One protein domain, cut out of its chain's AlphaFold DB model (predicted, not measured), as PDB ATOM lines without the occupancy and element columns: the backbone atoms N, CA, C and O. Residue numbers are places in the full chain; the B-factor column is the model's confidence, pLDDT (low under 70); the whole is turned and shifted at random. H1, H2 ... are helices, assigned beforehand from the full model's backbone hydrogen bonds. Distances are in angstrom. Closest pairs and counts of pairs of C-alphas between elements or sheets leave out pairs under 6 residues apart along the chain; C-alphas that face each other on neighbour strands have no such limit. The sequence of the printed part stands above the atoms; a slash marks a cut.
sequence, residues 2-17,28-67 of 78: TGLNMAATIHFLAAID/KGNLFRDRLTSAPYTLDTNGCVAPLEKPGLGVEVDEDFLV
ATOM      1  N   THR A   2      99.503  97.527 103.670       97.69
ATOM      2  CA  THR A   2      99.848  96.095 103.865       97.69
ATOM      3  C   THR A   2      99.277  95.212 102.752       97.69
ATOM      4  O   THR A   2      98.243  95.548 102.172       97.69
ATOM      5  N   GLY A   3      99.886  94.047 102.499       97.81
ATOM      6  CA  GLY A   3      99.330  93.062 101.562       97.81
ATOM      7  C   GLY A   3      97.938  92.544 101.960       97.81
ATOM      8  O   GLY A   3      97.093  92.331 101.093       97.81
ATOM      9  N   LEU A   4      97.643  92.458 103.265       98.31
ATOM     10  CA  LEU A   4      96.310  92.106 103.783       98.31
ATOM     11  C   LEU A   4      95.220  93.056 103.273       98.31
ATOM     12  O   LEU A   4      94.199  92.615 102.748       98.31
ATOM     13  N   ASN A   5      95.436  94.367 103.422       98.50
ATOM     14  CA  ASN A   5      94.461  95.365 102.995       98.50
ATOM     15  C   ASN A   5      94.304  95.386 101.469       98.50
ATOM     16  O   ASN A   5      93.184  95.527 100.984       98.50
ATOM     17  N   MET A   6      95.390  95.190 100.721       98.44
ATOM     18  CA  MET A   6      95.329  95.116  99.260       98.44
ATOM     19  C   MET A   6      94.479  93.935  98.789       98.44
ATOM     20  O   MET A   6      93.546  94.136  98.016       98.44
ATOM     21  N   ALA A   7      94.739  92.730  99.307       98.56
ATOM     22  CA  ALA A   7      93.965  91.540  98.956       98.56
ATOM     23  C   ALA A   7      92.476  91.719  99.296       98.56
ATOM     24  O   ALA A   7      91.609  91.482  98.455       98.56
ATOM     25  N   ALA A   8      92.170  92.221 100.498       98.75
ATOM     26  CA  ALA A   8      90.797  92.505 100.916       98.75
ATOM     27  C   ALA A   8      90.098  93.544 100.028       98.75
ATOM     28  O   ALA A   8      88.932  93.374  99.683       98.75
ATOM     29  N   THR A   9      90.804  94.605  99.636       98.81
ATOM     30  CA  THR A   9      90.247  95.666  98.785       98.81
ATOM     31  C   THR A   9      89.906  95.132  97.399       98.81
ATOM     32  O   THR A   9      88.851  95.458  96.868       98.81
ATOM     33  N   ILE A  10      90.749  94.270  96.830       98.62
ATOM     34  CA  ILE A  10      90.491  93.656  95.523       98.62
ATOM     35  C   ILE A  10      89.284  92.712  95.592       98.62
ATOM     36  O   ILE A  10      88.408  92.797  94.736       98.62
ATOM     37  N   HIS A  11      89.189  91.877  96.634       98.75
ATOM     38  CA  HIS A  11      87.996  91.053  96.888       98.75
ATOM     39  C   HIS A  11      86.727  91.902  97.000       98.75
ATOM     40  O   HIS A  11      85.717  91.592  96.375       98.75
ATOM     41  N   PHE A  12      86.784  92.998  97.758       98.75
ATOM     42  CA  PHE A  12      85.653  93.907  97.920       98.75
ATOM     43  C   PHE A  12      85.236  94.555  96.594       98.75
ATOM     44  O   PHE A  12      84.062  94.505  96.239       98.75
ATOM     45  N   LEU A  13      86.187  95.116  95.841       98.75
ATOM     46  CA  LEU A  13      85.917  95.768  94.555       98.75
ATOM     47  C   LEU A  13      85.346  94.797  93.515       98.75
ATOM     48  O   LEU A  13      84.503  95.200  92.723       98.75
ATOM     49  N   ALA A  14      85.770  93.532  93.537       98.31
ATOM     50  CA  ALA A  14      85.239  92.496  92.654       98.31
ATOM     51  C   ALA A  14      83.795  92.080  92.997       98.31
ATOM     52  O   ALA A  14      83.109  91.516  92.149       98.31
ATOM     53  N   ALA A  15      83.337  92.340  94.226       98.50
ATOM     54  CA  ALA A  15      82.035  91.905  94.728       98.50
ATOM     55  C   ALA A  15      80.955  93.002  94.718       98.50
ATOM     56  O   ALA A  15      79.807  92.718  95.061       98.50
ATOM     57  N   ILE A  16      81.301  94.241  94.359       98.62
ATOM     58  CA  ILE A  16      80.357  95.364  94.293       98.62
ATOM     59  C   ILE A  16      80.089  95.782  92.844       98.62
ATOM     60  O   ILE A  16      80.994  95.822  92.014       98.62
ATOM     61  N   ASP A  17      78.847  96.168  92.554       98.25
ATOM     62  CA  ASP A  17      78.411  96.511  91.189       98.25
ATOM     63  C   ASP A  17      79.070  97.784  90.632       98.25
ATOM     64  O   ASP A  17      79.117  98.001  89.422       98.25
ATOM     65  N   LYS A  28     109.016 101.422  96.155       94.31
ATOM     66  CA  LYS A  28     110.054 100.372  96.138       94.31
ATOM     67  C   LYS A  28     110.414  99.840  97.532       94.31
ATOM     68  O   LYS A  28     111.002  98.774  97.630       94.31
ATOM     69  N   GLY A  29     110.123 100.607  98.585       93.31
ATOM     70  CA  GLY A  29     110.570 100.337  99.957       93.31
ATOM     71  C   GLY A  29     109.479  99.861 100.914       93.31
ATOM     72  O   GLY A  29     109.732  99.794 102.115       93.31
ATOM     73  N   ASN A  30     108.268  99.562 100.438       96.31
ATOM     74  CA  ASN A  30     107.193  99.128 101.323       96.31
ATOM     75  C   ASN A  30     107.259  97.618 101.612       96.31
ATOM     76  O   ASN A  30     106.601  96.798 100.968       96.31
ATOM     77  N   LEU A  31     108.000  97.262 102.663       96.50
ATOM     78  CA  LEU A  31     108.131  95.879 103.130       96.50
ATOM     79  C   LEU A  31     106.808  95.270 103.629       96.50
ATOM     80  O   LEU A  31     106.642  94.056 103.576       96.50
ATOM     81  N   PHE A  32     105.835  96.079 104.054       96.75
ATOM     82  CA  PHE A  32     104.523  95.565 104.460       96.75
ATOM     83  C   PHE A  32     103.681  95.054 103.282       96.75
ATOM     84  O   PHE A  32     102.765  94.258 103.491       96.75
ATOM     85  N   ARG A  33     103.968  95.504 102.053       95.94
ATOM     86  CA  ARG A  33     103.401  94.924 100.827       95.94
ATOM     87  C   ARG A  33     104.171  93.670 100.420       95.94
ATOM     88  O   ARG A  33     103.555  92.662 100.096       95.94
ATOM     89  N   ASP A  34     105.500  93.751 100.434       94.00
ATOM     90  CA  ASP A  34     106.355  92.757  99.773       94.00
ATOM     91  C   ASP A  34     106.732  91.559 100.650       94.00
ATOM     92  O   ASP A  34     107.133  90.524 100.121       94.00
ATOM     93  N   ARG A  35     106.700  91.711 101.980       96.88
ATOM     94  CA  ARG A  35     107.291  90.744 102.922       96.88
ATOM     95  C   ARG A  35     106.361  90.288 104.037       96.88
ATOM     96  O   ARG A  35     106.506  89.153 104.465       96.88
ATOM     97  N   LEU A  36     105.431  91.130 104.496       97.69
ATOM     98  CA  LEU A  36     104.498  90.755 105.570       97.69
ATOM     99  C   LEU A  36     103.561  89.608 105.161       97.69
ATOM    100  O   LEU A  36     103.134  88.829 106.009       97.69
ATOM    101  N   THR A  37     103.215  89.515 103.877       97.88
ATOM    102  CA  THR A  37     102.358  88.448 103.360       97.88
ATOM    103  C   THR A  37     102.936  87.830 102.096       97.88
ATOM    104  O   THR A  37     103.805  88.416 101.447       97.88
ATOM    105  N   SER A  38     102.391  86.686 101.672       97.50
ATOM    106  CA  SER A  38     102.505  86.271 100.269       97.50
ATOM    107  C   SER A  38     101.985  87.373  99.329       97.50
ATOM    108  O   SER A  38     101.212  88.236  99.754       97.50
ATOM    109  N   ALA A  39     102.366  87.324  98.047       96.81
ATOM    110  CA  ALA A  39     101.959  88.323  97.058       96.81
ATOM    111  C   ALA A  39     100.423  88.529  97.064       96.81
ATOM    112  O   ALA A  39      99.693  87.557  96.853       96.81
ATOM    113  N   PRO A  40      99.926  89.757  97.317       97.31
ATOM    114  CA  PRO A  40      98.497  89.999  97.521       97.31
ATOM    115  C   PRO A  40      97.682  90.058  96.222       97.31
ATOM    116  O   PRO A  40      96.463  89.938  96.267       97.31
ATOM    117  N   TYR A  41      98.340  90.258  95.079       97.44
ATOM    118  CA  TYR A  41      97.749  90.242  93.740       97.44
ATOM    119  C   TYR A  41      98.850  90.144  92.677       97.44
ATOM    120  O   TYR A  41     100.043  90.220  92.980       97.44
ATOM    121  N   THR A  42      98.450  90.003  91.415       96.88
ATOM    122  CA  THR A  42      99.313  90.195  90.239       96.88
ATOM    123  C   THR A  42      98.654  91.215  89.315       96.88
ATOM    124  O   THR A  42      97.429  91.235  89.211       96.88
ATOM    125  N   LEU A  43      99.457  92.076  88.684       97.00
ATOM    126  CA  LEU A  43      98.988  92.992  87.646       97.00
ATOM    127  C   LEU A  43      99.061  92.280  86.294       97.00
ATOM    128  O   LEU A  43     100.127  91.785  85.921       97.00
ATOM    129  N   ASP A  44      97.944  92.209  85.579       97.31
ATOM    130  CA  ASP A  44      97.903  91.597  84.253       97.31
ATOM    131  C   ASP A  44      98.397  92.555  83.149       97.31
ATOM    132  O   ASP A  44      98.732  93.721  83.378       97.31
ATOM    133  N   THR A  45      98.440  92.064  81.909       98.06
ATOM    134  CA  THR A  45      98.863  92.851  80.740       98.06
ATOM    135  C   THR A  45      97.891  93.968  80.352       98.06
ATOM    136  O   THR A  45      98.256  94.825  79.553       98.06
ATOM    137  N   ASN A  46      96.672  93.964  80.892       97.88
ATOM    138  CA  ASN A  46      95.653  94.985  80.660       97.88
ATOM    139  C   ASN A  46      95.661  96.068  81.752       97.88
ATOM    140  O   ASN A  46      94.883  97.016  81.671       97.88
ATOM    141  N   GLY A  47      96.534  95.949  82.759       97.69
ATOM    142  CA  GLY A  47      96.569  96.861  83.899       97.69
ATOM    143  C   GLY A  47      95.486  96.575  84.940       97.69
ATOM    144  O   GLY A  47      95.164  97.456  85.735       97.69
ATOM    145  N   CYS A  48      94.932  95.363  84.949       98.25
ATOM    146  CA  CYS A  48      93.911  94.922  85.889       98.25
ATOM    147  C   CYS A  48      94.491  94.000  86.968       98.25
ATOM    148  O   CYS A  48      95.541  93.371  86.804       98.25
ATOM    149  N   VAL A  49      93.767  93.905  88.081       98.44
ATOM    150  CA  VAL A  49      94.026  92.968  89.178       98.44
ATOM    151  C   VAL A  49      92.776  92.133  89.432       98.44
ATOM    152  O   VAL A  49      91.663  92.582  89.157       98.44
ATOM    153  N   ALA A  50      92.959  90.930  89.966       98.12
ATOM    154  CA  ALA A  50      91.875  90.015  90.304       98.12
ATOM    155  C   ALA A  50      92.040  89.486  91.738       98.12
ATOM    156  O   ALA A  50      93.178  89.409  92.224       98.12
ATOM    157  N   PRO A  51      90.934  89.137  92.423       98.44
ATOM    158  CA  PRO A  51      91.000  88.500  93.732       98.44
ATOM    159  C   PRO A  51      91.744  87.161  93.661       98.44
ATOM    160  O   PRO A  51      91.790  86.501  92.624       98.44
ATOM    161  N   LEU A  52      92.351  86.762  94.779       98.44
ATOM    162  CA  LEU A  52      93.055  85.486  94.876       98.44
ATOM    163  C   LEU A  52      92.057  84.332  95.036       98.44
ATOM    164  O   LEU A  52      91.223  84.351  95.939       98.44
ATOM    165  N   GLU A  53      92.215  83.286  94.226       98.06
ATOM    166  CA  GLU A  53      91.392  82.065  94.247       98.06
ATOM    167  C   GLU A  53      91.828  81.095  95.361       98.06
ATOM    168  O   GLU A  53      92.284  79.973  95.124       98.06
ATOM    169  N   LYS A  54      91.748  81.561  96.610       97.94
ATOM    170  CA  LYS A  54      92.042  80.803  97.832       97.94
ATOM    171  C   LYS A  54      91.067  81.206  98.947       97.94
ATOM    172  O   LYS A  54      90.525  82.306  98.896       97.94
ATOM    173  N   PRO A  55      90.853  80.362  99.973       98.31
ATOM    174  CA  PRO A  55      89.954  80.695 101.075       98.31
ATOM    175  C   PRO A  55      90.303  82.017 101.781       98.31
ATOM    176  O   PRO A  55      91.473  82.346 101.986       98.31
ATOM    177  N   GLY A  56      89.271  82.746 102.211       98.19
ATOM    178  CA  GLY A  56      89.429  84.024 102.905       98.19
ATOM    179  C   GLY A  56      90.026  85.101 101.998       98.19
ATOM    180  O   GLY A  56      89.595  85.266 100.863       98.19
ATOM    181  N   LEU A  57      91.021  85.840 102.499       98.50
ATOM    182  CA  LEU A  57      91.728  86.858 101.707       98.50
ATOM    183  C   LEU A  57      92.734  86.256 100.711       98.50
ATOM    184  O   LEU A  57      93.217  86.960  99.830       98.50
ATOM    185  N   GLY A  58      93.061  84.970 100.854       98.19
ATOM    186  CA  GLY A  58      93.961  84.248  99.957       98.19
ATOM    187  C   GLY A  58      95.458  84.534 100.122       98.19
ATOM    188  O   GLY A  58      96.245  84.103  99.277       98.19
ATOM    189  N   VAL A  59      95.864  85.214 101.198       98.38
ATOM    190  CA  VAL A  59      97.274  85.480 101.529       98.38
ATOM    191  C   VAL A  59      97.718  84.742 102.789       98.38
ATOM    192  O   VAL A  59      96.943  84.599 103.731       98.38
ATOM    193  N   GLU A  60      98.986  84.335 102.816       98.19
ATOM    194  CA  GLU A  60      99.657  83.812 104.013       98.19
ATOM    195  C   GLU A  60     100.371  84.949 104.749       98.19
ATOM    196  O   GLU A  60     100.940  85.824 104.093       98.19
ATOM    197  N   VAL A  61     100.367  84.938 106.085       98.19
ATOM    198  CA  VAL A  61     101.011  85.959 106.934       98.19
ATOM    199  C   VAL A  61     102.354  85.445 107.460       98.19
ATOM    200  O   VAL A  61     102.428  84.339 107.990       98.19
ATOM    201  N   ASP A  62     103.409  86.255 107.335       98.19
ATOM    202  CA  ASP A  62     104.729  85.985 107.916       98.19
ATOM    203  C   ASP A  62     104.806  86.561 109.344       98.19
ATOM    204  O   ASP A  62     105.066  87.748 109.552       98.19
ATOM    205  N   GLU A  63     104.559  85.721 110.347       97.94
ATOM    206  CA  GLU A  63     104.634  86.102 111.769       97.94
ATOM    207  C   GLU A  63     106.073  86.451 112.204       97.94
ATOM    208  O   GLU A  63     106.282  87.347 113.027       97.94
ATOM    209  N   ASP A  64     107.094  85.824 111.607       98.19
ATOM    210  CA  ASP A  64     108.497  86.146 111.899       98.19
ATOM    211  C   ASP A  64     108.852  87.559 111.415       98.19
ATOM    212  O   ASP A  64     109.716  88.225 112.001       98.19
ATOM    213  N   PHE A  65     108.204  88.035 110.346       97.69
ATOM    214  CA  PHE A  65     108.328  89.420 109.904       97.69
ATOM    215  C   PHE A  65     107.851  90.384 110.993       97.69
ATOM    216  O   PHE A  65     108.555  91.353 111.273       97.69
ATOM    217  N   LEU A  66     106.719  90.114 111.648       95.81
ATOM    218  CA  LEU A  66     106.198  90.966 112.724       95.81
ATOM    219  C   LEU A  66     107.155  91.018 113.918       95.81
ATOM    220  O   LEU A  66     107.466  92.102 114.408       95.81
ATOM    221  N   VAL A  67     107.700  89.870 114.331       97.50
ATOM    222  CA  VAL A  67     108.690  89.797 115.422       97.50
ATOM    223  C   VAL A  67     109.940  90.630 115.107       97.50
ATOM    224  O   VAL A  67     110.494  91.282 115.993       97.50
TER     225      VAL A  67
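AT A GLANCE: This is residues 2 to 17 and 28 to 67 of the 78 residues of the protein "MR_MLE_C domain-containing protein" of Candidatus Rokubacteria bacterium 13_1_20CM_4_70_14 (UniProt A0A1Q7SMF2). With little regular structure, this is one straight helix, H1, with a long winding loop, residues 35 to 62, running along one side of it; the short helices H2 and H3 lie toward the end where H1 begins. In that loop, residues 43 to 48 stick out. The printed part has 56 residues, 22 of them in three named helices, H1, H2 and H3 along the chain, with no named strand: all helix. It is only just compact, close to loose, with a radius of gyration of the C-alphas of 11.9 A, and elongated, spanning 39 by 25 by 15 A.

HOW THE PARTS SIT: H1, residues 3 to 15, and H2, residues 31 to 34, only just touch, with 3 pairs of C-alphas within 8 A and residue 3 alone of H1; the closest C-alphas, of Gly 3 and Arg 33, are 4.5 A apart. H3, residues 63 to 67, is apart from H1 and H2. In H1 and H3 every O i to N i+4 pair is within hydrogen-bond range; H2 is too short for one.

IN THESE COORDINATES: H1 measures 18.6 A from C-alpha 3 at (99.330, 93.062, 101.562) to C-alpha 15. H2 measures 4.9 A. H3 measures 6.6 A, ending at C-alpha 67, (108.690, 89.797, 115.422).

THE WHOLE: The C-alphas farthest apart, of Asp 17 and Val 67, are 39.4 A apart. Residues 18 to 27 are not printed; C-alphas 17 and 28 are 32.3 A apart across the cut. H2 to H3 is a long link of 28 residues. No printed residue has pLDDT under 70.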